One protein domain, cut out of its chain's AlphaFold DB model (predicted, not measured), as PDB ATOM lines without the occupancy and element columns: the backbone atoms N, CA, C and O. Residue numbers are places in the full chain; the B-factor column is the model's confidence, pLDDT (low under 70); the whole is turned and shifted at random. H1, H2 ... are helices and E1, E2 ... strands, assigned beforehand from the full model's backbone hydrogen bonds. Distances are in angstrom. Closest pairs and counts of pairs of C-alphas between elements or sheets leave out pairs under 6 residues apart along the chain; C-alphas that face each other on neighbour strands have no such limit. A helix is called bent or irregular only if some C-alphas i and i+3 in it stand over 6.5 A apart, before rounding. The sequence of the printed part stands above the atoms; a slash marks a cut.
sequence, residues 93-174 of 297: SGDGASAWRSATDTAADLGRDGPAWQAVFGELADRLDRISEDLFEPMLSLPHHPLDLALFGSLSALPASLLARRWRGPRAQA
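This is residues 93 to 174 of the 297 residues of the protein "NAD(P)-binding Rossmann-like domain-containing protein" of Nocardioides szechwanensis (UniProt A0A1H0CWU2). One long kinked helix, H2, runs down the length of a loose rod; the short H1 folds back beside its first part as a helical hairpin, and the printed part then returns along H2 through H3, H4 and H5. H3 packs steeply on H2, H4 and H5 come close to its first part, residues 136 to 141 stick out at the far end, and H5 comes back beside the strand E1. The printed part has 82 residues, with one named strand and five named helices in the order E1, H1, H2, H3, H4, H5, and is mostly helix. It is loose, with a radius of gyration of the C-alphas of 15.1 A and spans of 50 by 24 by 19 A.

Start at C-alpha 96, at (176.389, 152.158, 88.797), where the strand E1, residues 96 to 100, begins; it pairs with no named strand. Next comes H1, residues 103 to 109. Find C-alpha 111 at (178.476, 146.273, 76.941); from there H2, residues 111 to 136, runs 35.1 A to C-alpha 136 at (174.653, 119.285, 99.072). H2 is irregular, with C-alphas 112 and 115 lying 7.3 A apart, and has a kink of 66 degrees near residue 130. H3, residues 146 to 156, is 15.2 A long. Then come H4, residues 160 to 166, and H5, residues 170 to 173, which ends at C-alpha 173, (186.412, 147.341, 86.064). H4 is neither bent nor irregular, but only just: C-alphas 163 and 166 are 6.0 A apart.

Look first at the hairpin: H1 touches residues 113 to 125 of H2 at a shallow tilt of 19 degrees, opposite ways, with the C-alphas of Ala 107 and Gly 114 closest at 3.7 A. H3 touches residues 120 to 131 of H2 at a steep tilt of 47 degrees, opposite ways, closest at the C-alphas of Ile 131 and Leu 149, 6.6 A. H4 is close to H2 but not clearly touching, the closest C-alphas being those of Ala 116 and Arg 166, 6.5 A apart. H5 is also close to H2 but not clearly touching, with the C-alphas of Asp 113 and Ala 172 closest at 6.7 A. H3 and H4 are apart. The closest C-alphas of E1 and H5, those of Ala 97 and Arg 171, are 5.1 A apart. In H1 and H3 every O i to N i+4 pair is within hydrogen-bond range; in H2 it is 14 of 22, in H4 1 of 3, beside 3 of 4 O i to N i+3 pairs, and H5 is too short for an O i to N i+4 pair.

The C-alphas of Ser 93 and Leu 140 are the two farthest apart, at 50.2 A, while the first and last printed C-alphas are 10.3 A apart. The printed part has no cut and no long link; the link from H2 to H3, nine residues, is short, and the others are tight. Residues 156 to 162, of which 160 to 162 belong to H4, stand free, as do 136 to 141. The mean pLDDT of the printed part is 81.6; look for values under 70 at residues 129 to 130 and 132 to 141.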
ATOM      1  N   SER A  93     181.350 158.298  87.533       79.19
ATOM      2  CA  SER A  93     180.457 158.958  86.578       79.19
ATOM      3  C   SER A  93     179.063 159.258  87.142       79.19
ATOM      4  O   SER A  93     178.297 159.950  86.478       79.19
ATOM      5  N   GLY A  94     178.722 158.744  88.330       76.88
ATOM      6  CA  GLY A  94     177.398 158.868  88.947       76.88
ATOM      7  C   GLY A  94     176.431 157.735  88.589       76.88
ATOM      8  O   GLY A  94     175.427 157.562  89.273       76.88
ATOM      9  N   ASP A  95     176.769 156.926  87.582       78.56
ATOM     10  CA  ASP A  95     176.066 155.682  87.257       78.56
ATOM     11  C   ASP A  95     176.646 154.504  88.064       78.56
ATOM     12  O   ASP A  95     177.768 154.570  88.565       78.56
ATOM     13  N   GLY A  96     175.907 153.400  88.181       80.81
ATOM     14  CA  GLY A  96     176.389 152.158  88.797       80.81
ATOM     15  C   GLY A  96     176.715 151.072  87.768       80.81
ATOM     16  O   GLY A  96     176.136 151.045  86.682       80.81
ATOM     17  N   ALA A  97     177.618 150.158  88.123       86.81
ATOM     18  CA  ALA A  97     177.755 148.858  87.468       86.81
ATOM     19  C   ALA A  97     177.031 147.800  88.306       86.81
ATOM     20  O   ALA A  97     177.374 147.603  89.472       86.81
ATOM     21  N   SER A  98     176.040 147.132  87.720       89.62
ATOM     22  CA  SER A  98     175.159 146.214  88.443       89.62
ATOM     23  C   SER A  98     175.408 144.769  88.033       89.62
ATOM     24  O   SER A  98     175.504 144.454  86.848       89.62
ATOM     25  N   ALA A  99     175.461 143.876  89.016       90.38
ATOM     26  CA  ALA A  99     175.271 142.455  88.788       90.38
ATOM     27  C   ALA A  99     173.777 142.156  88.860       90.38
ATOM     28  O   ALA A  99     173.139 142.305  89.905       90.38
ATOM     29  N   TRP A 100     173.222 141.752  87.730       93.12
ATOM     30  CA  TRP A 100     171.823 141.384  87.598       93.12
ATOM     31  C   TRP A 100     171.645 139.924  87.993       93.12
ATOM     32  O   TRP A 100     172.580 139.123  87.926       93.12
ATOM     33  N   ARG A 101     170.424 139.549  88.373       89.94
ATOM     34  CA  ARG A 101     170.083 138.151  88.673       89.94
ATOM     35  C   ARG A 101     170.399 137.214  87.500       89.94
ATOM     36  O   ARG A 101     170.762 136.064  87.713       89.94
ATOM     37  N   SER A 102     170.267 137.710  86.274       90.44
ATOM     38  CA  SER A 102     170.617 137.000  85.045       90.44
ATOM     39  C   SER A 102     172.061 137.300  84.639       90.44
ATOM     40  O   SER A 102     172.470 138.462  84.519       90.44
ATOM     41  N   ALA A 103     172.831 136.243  84.363       90.62
ATOM     42  CA  ALA A 103     174.170 136.381  83.796       90.62
ATOM     43  C   ALA A 103     174.132 137.088  82.429       90.62
ATOM     44  O   ALA A 103     175.004 137.910  82.147       90.62
ATOM     45  N   THR A 104     173.091 136.828  81.635       92.38
ATOM     46  CA  THR A 104     172.865 137.454  80.327       92.38
ATOM     47  C   THR A 104     172.547 138.942  80.454       92.38
ATOM     48  O   THR A 104     173.105 139.745  79.708       92.38
ATOM     49  N   ASP A 105     171.713 139.335  81.420       93.88
ATOM     50  CA  ASP A 105     171.375 140.753  81.632       93.88
ATOM     51  C   ASP A 105     172.597 141.519  82.150       93.88
ATOM     52  O   ASP A 105     172.886 142.625  81.698       93.88
ATOM     53  N   THR A 106     173.399 140.876  83.007       93.69
ATOM     54  CA  THR A 106     174.699 141.416  83.423       93.69
ATOM     55  C   THR A 106     175.642 141.574  82.234       93.69
ATOM     56  O   THR A 106     176.258 142.623  82.073       93.69
ATOM     57  N   ALA A 107     175.733 140.576  81.352       93.62
ATOM     58  CA  ALA A 107     176.543 140.681  80.145       93.62
ATOM     59  C   ALA A 107     176.091 141.853  79.254       93.62
ATOM     60  O   ALA A 107     176.935 142.597  78.752       93.62
ATOM     61  N   ALA A 108     174.780 142.042  79.082       93.38
ATOM     62  CA  ALA A 108     174.227 143.150  78.311       93.38
ATOM     63  C   ALA A 108     174.591 144.515  78.924       93.38
ATOM     64  O   ALA A 108     175.053 145.403  78.203       93.38
ATOM     65  N   ASP A 109     174.473 144.661  80.247       91.81
ATOM     66  CA  ASP A 109     174.798 145.902  80.967       91.81
ATOM     67  C   ASP A 109     176.299 146.250  80.940       91.81
ATOM     68  O   ASP A 109     176.694 147.420  80.972       91.81
ATOM     69  N   LEU A 110     177.165 145.241  80.822       91.56
ATOM     70  CA  LEU A 110     178.617 145.414  80.710       91.56
ATOM     71  C   LEU A 110     179.081 145.823  79.299       91.56
ATOM     72  O   LEU A 110     180.258 146.153  79.100       91.56
ATOM     73  N   GLY A 111     178.188 145.831  78.305       91.19
ATOM     74  CA  GLY A 111     178.476 146.273  76.941       91.19
ATOM     75  C   GLY A 111     179.622 145.486  76.301       91.19
ATOM     76  O   GLY A 111     179.510 144.289  76.051       91.19
ATOM     77  N   ARG A 112     180.759 146.151  76.038       91.69
ATOM     78  CA  ARG A 112     181.921 145.530  75.364       91.69
ATOM     79  C   ARG A 112     182.473 144.297  76.078       91.69
ATOM     80  O   ARG A 112     183.117 143.459  75.454       91.69
ATOM     81  N   ASP A 113     182.266 144.233  77.385       93.81
ATOM     82  CA  ASP A 113     182.760 143.173  78.253       93.81
ATOM     83  C   ASP A 113     181.763 142.020  78.416       93.81
ATOM     84  O   ASP A 113     182.115 140.976  78.969       93.81
ATOM     85  N   GLY A 114     180.544 142.177  77.894       93.75
ATOM     86  CA  GLY A 114     179.476 141.186  77.960       93.75
ATOM     87  C   GLY A 114     179.871 139.801  77.450       93.75
ATOM     88  O   GLY A 114     179.697 138.831  78.183       93.75
ATOM     89  N   PRO A 115     180.481 139.665  76.256       94.31
ATOM     90  CA  PRO A 115     180.912 138.358  75.759       94.31
ATOM     91  C   PRO A 115     181.917 137.655  76.683       94.31
ATOM     92  O   PRO A 115     181.853 136.441  76.863       94.31
ATOM     93  N   ALA A 116     182.832 138.412  77.300       92.00
ATOM     94  CA  ALA A 116     183.800 137.859  78.243       92.00
ATOM     95  C   ALA A 116     183.136 137.448  79.565       92.00
ATOM     96  O   ALA A 116     183.488 136.407  80.118       92.00
ATOM     97  N   TRP A 117     182.166 138.232  80.047       91.94
ATOM     98  CA  TRP A 117     181.341 137.877  81.201       91.94
ATOM     99  C   TRP A 117     180.549 136.591  80.952       91.94
ATOM    100  O   TRP A 117     180.652 135.652  81.737       91.94
ATOM    101  N   GLN A 118     179.832 136.508  79.828       91.44
ATOM    102  CA  GLN A 118     179.009 135.351  79.478       91.44
ATOM    103  C   GLN A 118     179.837 134.065  79.383       91.44
ATOM    104  O   GLN A 118     179.421 133.025  79.886       91.44
ATOM    105  N   ALA A 119     181.038 134.137  78.802       87.88
ATOM    106  CA  ALA A 119     181.927 132.984  78.685       87.88
ATOM    107  C   ALA A 119     182.431 132.447  80.040       87.88
ATOM    108  O   ALA A 119     182.817 131.284  80.125       87.88
ATOM    109  N   VAL A 120     182.469 133.283  81.083       86.50
ATOM    110  CA  VAL A 120     182.921 132.890  82.427       86.50
ATOM    111  C   VAL A 120     181.742 132.493  83.313       86.50
ATOM    112  O   VAL A 120     181.792 131.452  83.962       86.50
ATOM    113  N   PHE A 121     180.698 133.320  83.353       87.19
ATOM    114  CA  PHE A 121     179.605 133.201  84.317       87.19
ATOM    115  C   PHE A 121     178.306 132.659  83.724       87.19
ATOM    116  O   PHE A 121     177.528 132.074  84.465       87.19
ATOM    117  N   GLY A 122     178.067 132.817  82.420       85.44
ATOM    118  CA  GLY A 122     176.853 132.317  81.766       85.44
ATOM    119  C   GLY A 122     176.781 130.794  81.802       85.44
ATOM    120  O   GLY A 122     175.877 130.228  82.402       85.44
ATOM    121  N   GLU A 123     177.817 130.136  81.277       75.62
ATOM    122  CA  GLU A 123     177.943 128.669  81.322       75.62
ATOM    123  C   GLU A 123     177.925 128.117  82.750       75.62
ATOM    124  O   GLU A 123     177.448 127.013  82.996       75.62
ATOM    125  N   LEU A 124     178.475 128.876  83.698       77.31
ATOM    126  CA  LEU A 124     178.492 128.502  85.103       77.31
ATOM    127  C   LEU A 124     177.087 128.581  85.714       77.31
ATOM    128  O   LEU A 124     176.689 127.651  86.410       77.31
ATOM    129  N   ALA A 125     176.342 129.652  85.438       78.62
ATOM    130  CA  ALA A 125     174.970 129.826  85.902       78.62
ATOM    131  C   ALA A 125     174.055 128.713  85.366       78.62
ATOM    132  O   ALA A 125     173.373 128.071  86.157       78.62
ATOM    133  N   ASP A 126     174.135 128.402  84.069       76.12
ATOM    134  CA  ASP A 126     173.324 127.346  83.439       76.12
ATOM    135  C   ASP A 126     173.627 125.943  84.001       76.12
ATOM    136  O   ASP A 126     172.779 125.048  83.999       76.12
ATOM    137  N   ARG A 127     174.859 125.720  84.472       74.38
ATOM    138  CA  ARG A 127     175.297 124.432  85.029       74.38
ATOM    139  C   ARG A 127     175.097 124.324  86.532       74.38
ATOM    140  O   ARG A 127     175.056 123.202  87.032       74.38
ATOM    141  N   LEU A 128     174.986 125.440  87.252       72.69
ATOM    142  CA  LEU A 128     174.846 125.455  88.709       72.69
ATOM    143  C   LEU A 128     173.591 124.708  89.161       72.69
ATOM    144  O   LEU A 128     173.680 123.921  90.096       72.69
ATOM    145  N   ASP A 129     172.490 124.850  88.424       68.38
ATOM    146  CA  ASP A 129     171.248 124.099  88.658       68.38
ATOM    147  C   ASP A 129     171.429 122.581  88.500       68.38
ATOM    148  O   ASP A 129     170.713 121.794  89.109       68.38
ATOM    149  N   ARG A 130     172.400 122.147  87.687       69.62
ATOM    150  CA  ARG A 130     172.707 120.722  87.489       69.62
ATOM    151  C   ARG A 130     173.601 120.185  88.601       69.62
ATOM    152  O   ARG A 130     173.425 119.055  89.026       69.62
ATOM    153  N   ILE A 131     174.568 120.974  89.070       72.06
ATOM    154  CA  ILE A 131     175.524 120.536  90.103       72.06
ATOM    155  C   ILE A 131     175.070 120.859  91.531       72.06
ATOM    156  O   ILE A 131     175.735 120.442  92.477       72.06
ATOM    157  N   SER A 132     173.973 121.600  91.722       67.81
ATOM    158  CA  SER A 132     173.503 122.006  93.051       67.81
ATOM    159  C   SER A 132     173.207 120.808  93.945       67.81
ATOM    160  O   SER A 132     173.555 120.837  95.120       67.81
ATOM    161  N   GLU A 133     172.626 119.739  93.394       66.62
ATOM    162  CA  GLU A 133     172.383 118.494  94.130       66.62
ATOM    163  C   GLU A 133     173.701 117.868  94.613       66.62
ATOM    164  O   GLU A 133     173.852 117.595  95.805       66.62
ATOM    165  N   ASP A 134     174.698 117.765  93.728       69.12
ATOM    166  CA  ASP A 134     176.028 117.231  94.052       69.12
ATOM    167  C   ASP A 134     176.769 118.069  95.119       69.12
ATOM    168  O   ASP A 134     177.577 117.527  95.875       69.12
ATOM    169  N   LEU A 135     176.499 119.379  95.222       66.06
ATOM    170  CA  LEU A 135     177.099 120.265  96.234       66.06
ATOM    171  C   LEU A 135     176.537 120.049  97.650       66.06
ATOM    172  O   LEU A 135     177.228 120.357  98.627       66.06
ATOM    173  N   PHE A 136     175.306 119.543  97.778       64.19
ATOM    174  CA  PHE A 136     174.653 119.285  99.072       64.19
ATOM    175  C   PHE A 136     174.698 117.821  99.507       64.19
ATOM    176  O   PHE A 136     174.307 117.501 100.635       64.19
ATOM    177  N   GLU A 137     175.188 116.935  98.645       65.31
ATOM    178  CA  GLU A 137     175.411 115.543  98.997       65.31
ATOM    179  C   GLU A 137     176.614 115.351  99.939       65.31
ATOM    180  O   GLU A 137     177.531 116.176 100.007       65.31
ATOM    181  N   PRO A 138     176.645 114.245 100.710       61.34
ATOM    182  CA  PRO A 138     177.829 113.876 101.471       61.34
ATOM    183  C   PRO A 138     179.069 113.823 100.568       61.34
ATOM    184  O   PRO A 138     179.040 113.192  99.520       61.34
ATOM    185  N   MET A 139     180.205 114.377 101.015       60.12
ATOM    186  CA  MET A 139     181.460 114.429 100.231       60.12
ATOM    187  C   MET A 139     181.985 113.066  99.724       60.12
ATOM    188  O   MET A 139     182.918 113.028  98.928       60.12
ATOM    189  N   LEU A 140     181.456 111.954 100.239       64.25
ATOM    190  CA  LEU A 140     181.830 110.590  99.856       64.25
ATOM    191  C   LEU A 140     180.920 109.996  98.765       64.25
ATOM    192  O   LEU A 140     181.188 108.884  98.309       64.25
ATOM    193  N   SER A 141     179.853 110.695  98.370       68.81
ATOM    194  CA  SER A 141     178.990 110.306  97.255       68.81
ATOM    195  C   SER A 141     179.722 110.425  95.916       68.81
ATOM    196  O   SER A 141     180.599 111.271  95.736       68.81
ATOM    197  N   LEU A 142     179.350 109.576  94.953       73.94
ATOM    198  CA  LEU A 142     179.772 109.741  93.563       73.94
ATOM    199  C   LEU A 142     178.920 110.855  92.932       73.94
ATOM    200  O   LEU A 142     177.704 110.687  92.895       73.94
ATOM    201  N   PRO A 143     179.520 111.955  92.437       76.12
ATOM    202  CA  PRO A 143     178.754 113.051  91.853       76.12
ATOM    203  C   PRO A 143     178.047 112.594  90.576       76.12
ATOM    204  O   PRO A 143     178.629 111.875  89.755       76.12
ATOM    205  N   HIS A 144     176.815 113.050  90.386       80.44
ATOM    206  CA  HIS A 144     176.012 112.782  89.197       80.44
ATOM    207  C   HIS A 144     176.558 113.531  87.972       80.44
ATOM    208  O   HIS A 144     176.455 113.044  86.840       80.44
ATOM    209  N   HIS A 145     177.213 114.678  88.189       81.06
ATOM    210  CA  HIS A 145     177.713 115.576  87.148       81.06
ATOM    211  C   HIS A 145     179.227 115.866  87.274       81.06
ATOM    212  O   HIS A 145     179.644 117.021  87.392       81.06
ATOM    213  N   PRO A 146     180.109 114.845  87.180       81.94
ATOM    214  CA  PRO A 146     181.544 114.991  87.455       81.94
ATOM    215  C   PRO A 146     182.272 115.946  86.496       81.94
ATOM    216  O   PRO A 146     183.225 116.613  86.896       81.94
ATOM    217  N   LEU A 147     181.843 116.026  85.230       83.25
ATOM    218  CA  LEU A 147     182.441 116.933  84.243       83.25
ATOM    219  C   LEU A 147     182.065 118.395  84.504       83.25
ATOM    220  O   LEU A 147     182.925 119.270  84.404       83.25
ATOM    221  N   ASP A 148     180.807 118.651  84.866       79.06
ATOM    222  CA  ASP A 148     180.336 119.993  85.211       79.06
ATOM    223  C   ASP A 148     181.012 120.471  86.512       79.06
ATOM    224  O   ASP A 148     181.481 121.608  86.582       79.06
ATOM    225  N   LEU A 149     181.198 119.572  87.489       77.75
ATOM    226  CA  LEU A 149     181.956 119.834  88.718       77.75
ATOM    227  C   LEU A 149     183.444 120.136  88.444       77.75
ATOM    228  O   LEU A 149     184.025 121.048  89.034       77.75
ATOM    229  N   ALA A 150     184.082 119.394  87.531       81.38
ATOM    230  CA  ALA A 150     185.474 119.635  87.149       81.38
ATOM    231  C   ALA A 150     185.647 120.986  86.433       81.38
ATOM    232  O   ALA A 150     186.597 121.723  86.719       81.38
ATOM    233  N   LEU A 151     184.718 121.340  85.538       78.56
ATOM    234  CA  LEU A 151     184.699 122.638  84.865       78.56
ATOM    235  C   LEU A 151     184.519 123.782  85.872       78.56
ATOM    236  O   LEU A 151     185.318 124.723  85.859       78.56
ATOM    237  N   PHE A 152     183.549 123.659  86.784       78.31
ATOM    238  CA  PHE A 152     183.350 124.577  87.910       78.31
ATOM    239  C   PHE A 152     184.651 124.792  88.698       78.31
ATOM    240  O   PHE A 152     185.087 125.929  88.914       78.31
ATOM    241  N   GLY A 153     185.317 123.696  89.074       77.38
ATOM    242  CA  GLY A 153     186.580 123.734  89.810       77.38
ATOM    243  C   GLY A 153     187.704 124.428  89.033       77.38
ATOM    244  O   GLY A 153     188.448 125.220  89.605       77.38
ATOM    245  N   SER A 154     187.807 124.186  87.723       78.44
ATOM    246  CA  SER A 154     188.857 124.770  86.875       78.44
ATOM    247  C   SER A 154     188.760 126.294  86.736       78.44
ATOM    248  O   SER A 154     189.781 126.979  86.805       78.44
ATOM    249  N   LEU A 155     187.547 126.837  86.595       72.38
ATOM    250  CA  LEU A 155     187.318 128.284  86.541       72.38
ATOM    251  C   LEU A 155     187.584 128.926  87.905       72.38
ATOM    252  O   LEU A 155     188.208 129.985  87.977       72.38
ATOM    253  N   SER A 156     187.196 128.239  88.980       73.75
ATOM    254  CA  SER A 156     187.425 128.670  90.364       73.75
ATOM    255  C   SER A 156     188.904 128.637  90.776       73.75
ATOM    256  O   SER A 156     189.303 129.345  91.697       73.75
ATOM    257  N   ALA A 157     189.738 127.841  90.099       79.62
ATOM    258  CA  ALA A 157     191.169 127.728  90.385       79.62
ATOM    259  C   ALA A 157     192.010 128.886  89.812       79.62
ATOM    260  O   ALA A 157     193.176 129.045  90.184       79.62
ATOM    261  N   LEU A 158     191.458 129.692  88.896       80.56
ATOM    262  CA  LEU A 158     192.178 130.833  88.335       80.56
ATOM    263  C   LEU A 158     192.329 131.943  89.388       80.56
ATOM    264  O   LEU A 158     191.341 132.329  90.012       80.56
ATOM    265  N   PRO A 159     193.527 132.542  89.550       84.62
ATOM    266  CA  PRO A 159     193.684 133.704  90.414       84.62
ATOM    267  C   PRO A 159     192.730 134.825  89.994       84.62
ATOM    268  O   PRO A 159     192.696 135.196  88.816       84.62
ATOM    269  N   ALA A 160     192.010 135.411  90.952       81.00
ATOM    270  CA  ALA A 160     191.056 136.490  90.686       81.00
ATOM    271  C   ALA A 160     191.699 137.651  89.905       81.00
ATOM    272  O   ALA A 160     191.109 138.168  88.962       81.00
ATOM    273  N   SER A 161     192.958 137.987  90.208       81.69
ATOM    274  CA  SER A 161     193.727 139.015  89.496       81.69
ATOM    275  C   SER A 161     194.006 138.682  88.028       81.69
ATOM    276  O   SER A 161     194.192 139.588  87.223       81.69
ATOM    277  N   LEU A 162     194.072 137.400  87.657       84.50
ATOM    278  CA  LEU A 162     194.225 136.968  86.268       84.50
ATOM    279  C   LEU A 162     192.875 136.957  85.554       84.50
ATOM    280  O   LEU A 162     192.789 137.407  84.410       84.50
ATOM    281  N   LEU A 163     191.832 136.470  86.230       84.94
ATOM    282  CA  LEU A 163     190.469 136.481  85.712       84.94
ATOM    283  C   LEU A 163     190.022 137.920  85.411       84.94
ATOM    284  O   LEU A 163     189.556 138.183  84.303       84.94
ATOM    285  N   ALA A 164     190.323 138.852  86.325       84.38
ATOM    286  CA  ALA A 164     190.030 140.283  86.232       84.38
ATOM    287  C   ALA A 164     190.515 140.947  84.930       84.38
ATOM    288  O   ALA A 164     189.875 141.858  84.412       84.38
ATOM    289  N   ARG A 165     191.627 140.472  84.350       87.38
ATOM    290  CA  ARG A 165     192.238 141.056  83.137       87.38
ATOM    291  C   ARG A 165     191.409 140.843  81.868       87.38
ATOM    292  O   ARG A 165     191.742 141.424  80.833       87.38
ATOM    293  N   ARG A 166     190.376 139.995  81.917       89.31
ATOM    294  CA  ARG A 166     189.435 139.788  80.804       89.31
ATOM    295  C   ARG A 166     188.538 140.999  80.577       89.31
ATOM    296  O   ARG A 166     188.169 141.253  79.435       89.31
ATOM    297  N   TRP A 167     188.249 141.749  81.636       89.50
ATOM    298  CA  TRP A 167     187.394 142.925  81.595       89.50
ATOM    299  C   TRP A 167     188.215 144.187  81.358       89.50
ATOM    300  O   TRP A 167     189.287 144.368  81.941       89.50
ATOM    301  N   ARG A 168     187.732 145.065  80.477       88.25
ATOM    302  CA  ARG A 168     188.444 146.288  80.070       88.25
ATOM    303  C   ARG A 168     187.629 147.549  80.290       88.25
ATOM    304  O   ARG A 168     188.199 148.628  80.382       88.25
ATOM    305  N   GLY A 169     186.311 147.475  80.211       86.44
ATOM    306  CA  GLY A 169     185.368 148.589  80.274       86.44
ATOM    307  C   GLY A 169     185.247 149.197  81.661       86.44
ATOM    308  O   GLY A 169     185.416 148.494  82.652       86.44
ATOM    309  N   PRO A 170     184.913 150.496  81.738       81.94
ATOM    310  CA  PRO A 170     184.820 151.201  83.010       81.94
ATOM    311  C   PRO A 170     183.759 150.618  83.943       81.94
ATOM    312  O   PRO A 170     184.003 150.548  85.143       81.94
ATOM    313  N   ARG A 171     182.638 150.129  83.392       85.69
ATOM    314  CA  ARG A 171     181.593 149.432  84.159       85.69
ATOM    315  C   ARG A 171     182.114 148.110  84.729       85.69
ATOM    316  O   ARG A 171     182.010 147.876  85.923       85.69
ATOM    317  N   ALA A 172     182.755 147.288  83.897       85.06
ATOM    318  CA  ALA A 172     183.267 145.981  84.305       85.06
ATOM    319  C   ALA A 172     184.462 146.059  85.270       85.06
ATOM    320  O   ALA A 172     184.635 145.188  86.114       85.06
ATOM    321  N   GLN A 173     185.293 147.097  85.153       81.88
ATOM    322  CA  GLN A 173     186.412 147.341  86.064       81.88
ATOM    323  C   GLN A 173     186.013 148.145  87.307       81.88
ATOM    324  O   GLN A 173     186.843 148.289  88.196       81.88
ATOM    325  N   ALA A 174     184.782 148.663  87.369       75.50
ATOM    326  CA  ALA A 174     184.300 149.567  88.408       75.50
ATOM    327  C   ALA A 174     185.214 150.790  88.647       75.50
ATOM    328  O   ALA A 174     185.492 151.129  89.788       75.50
TER     329      ALA A 174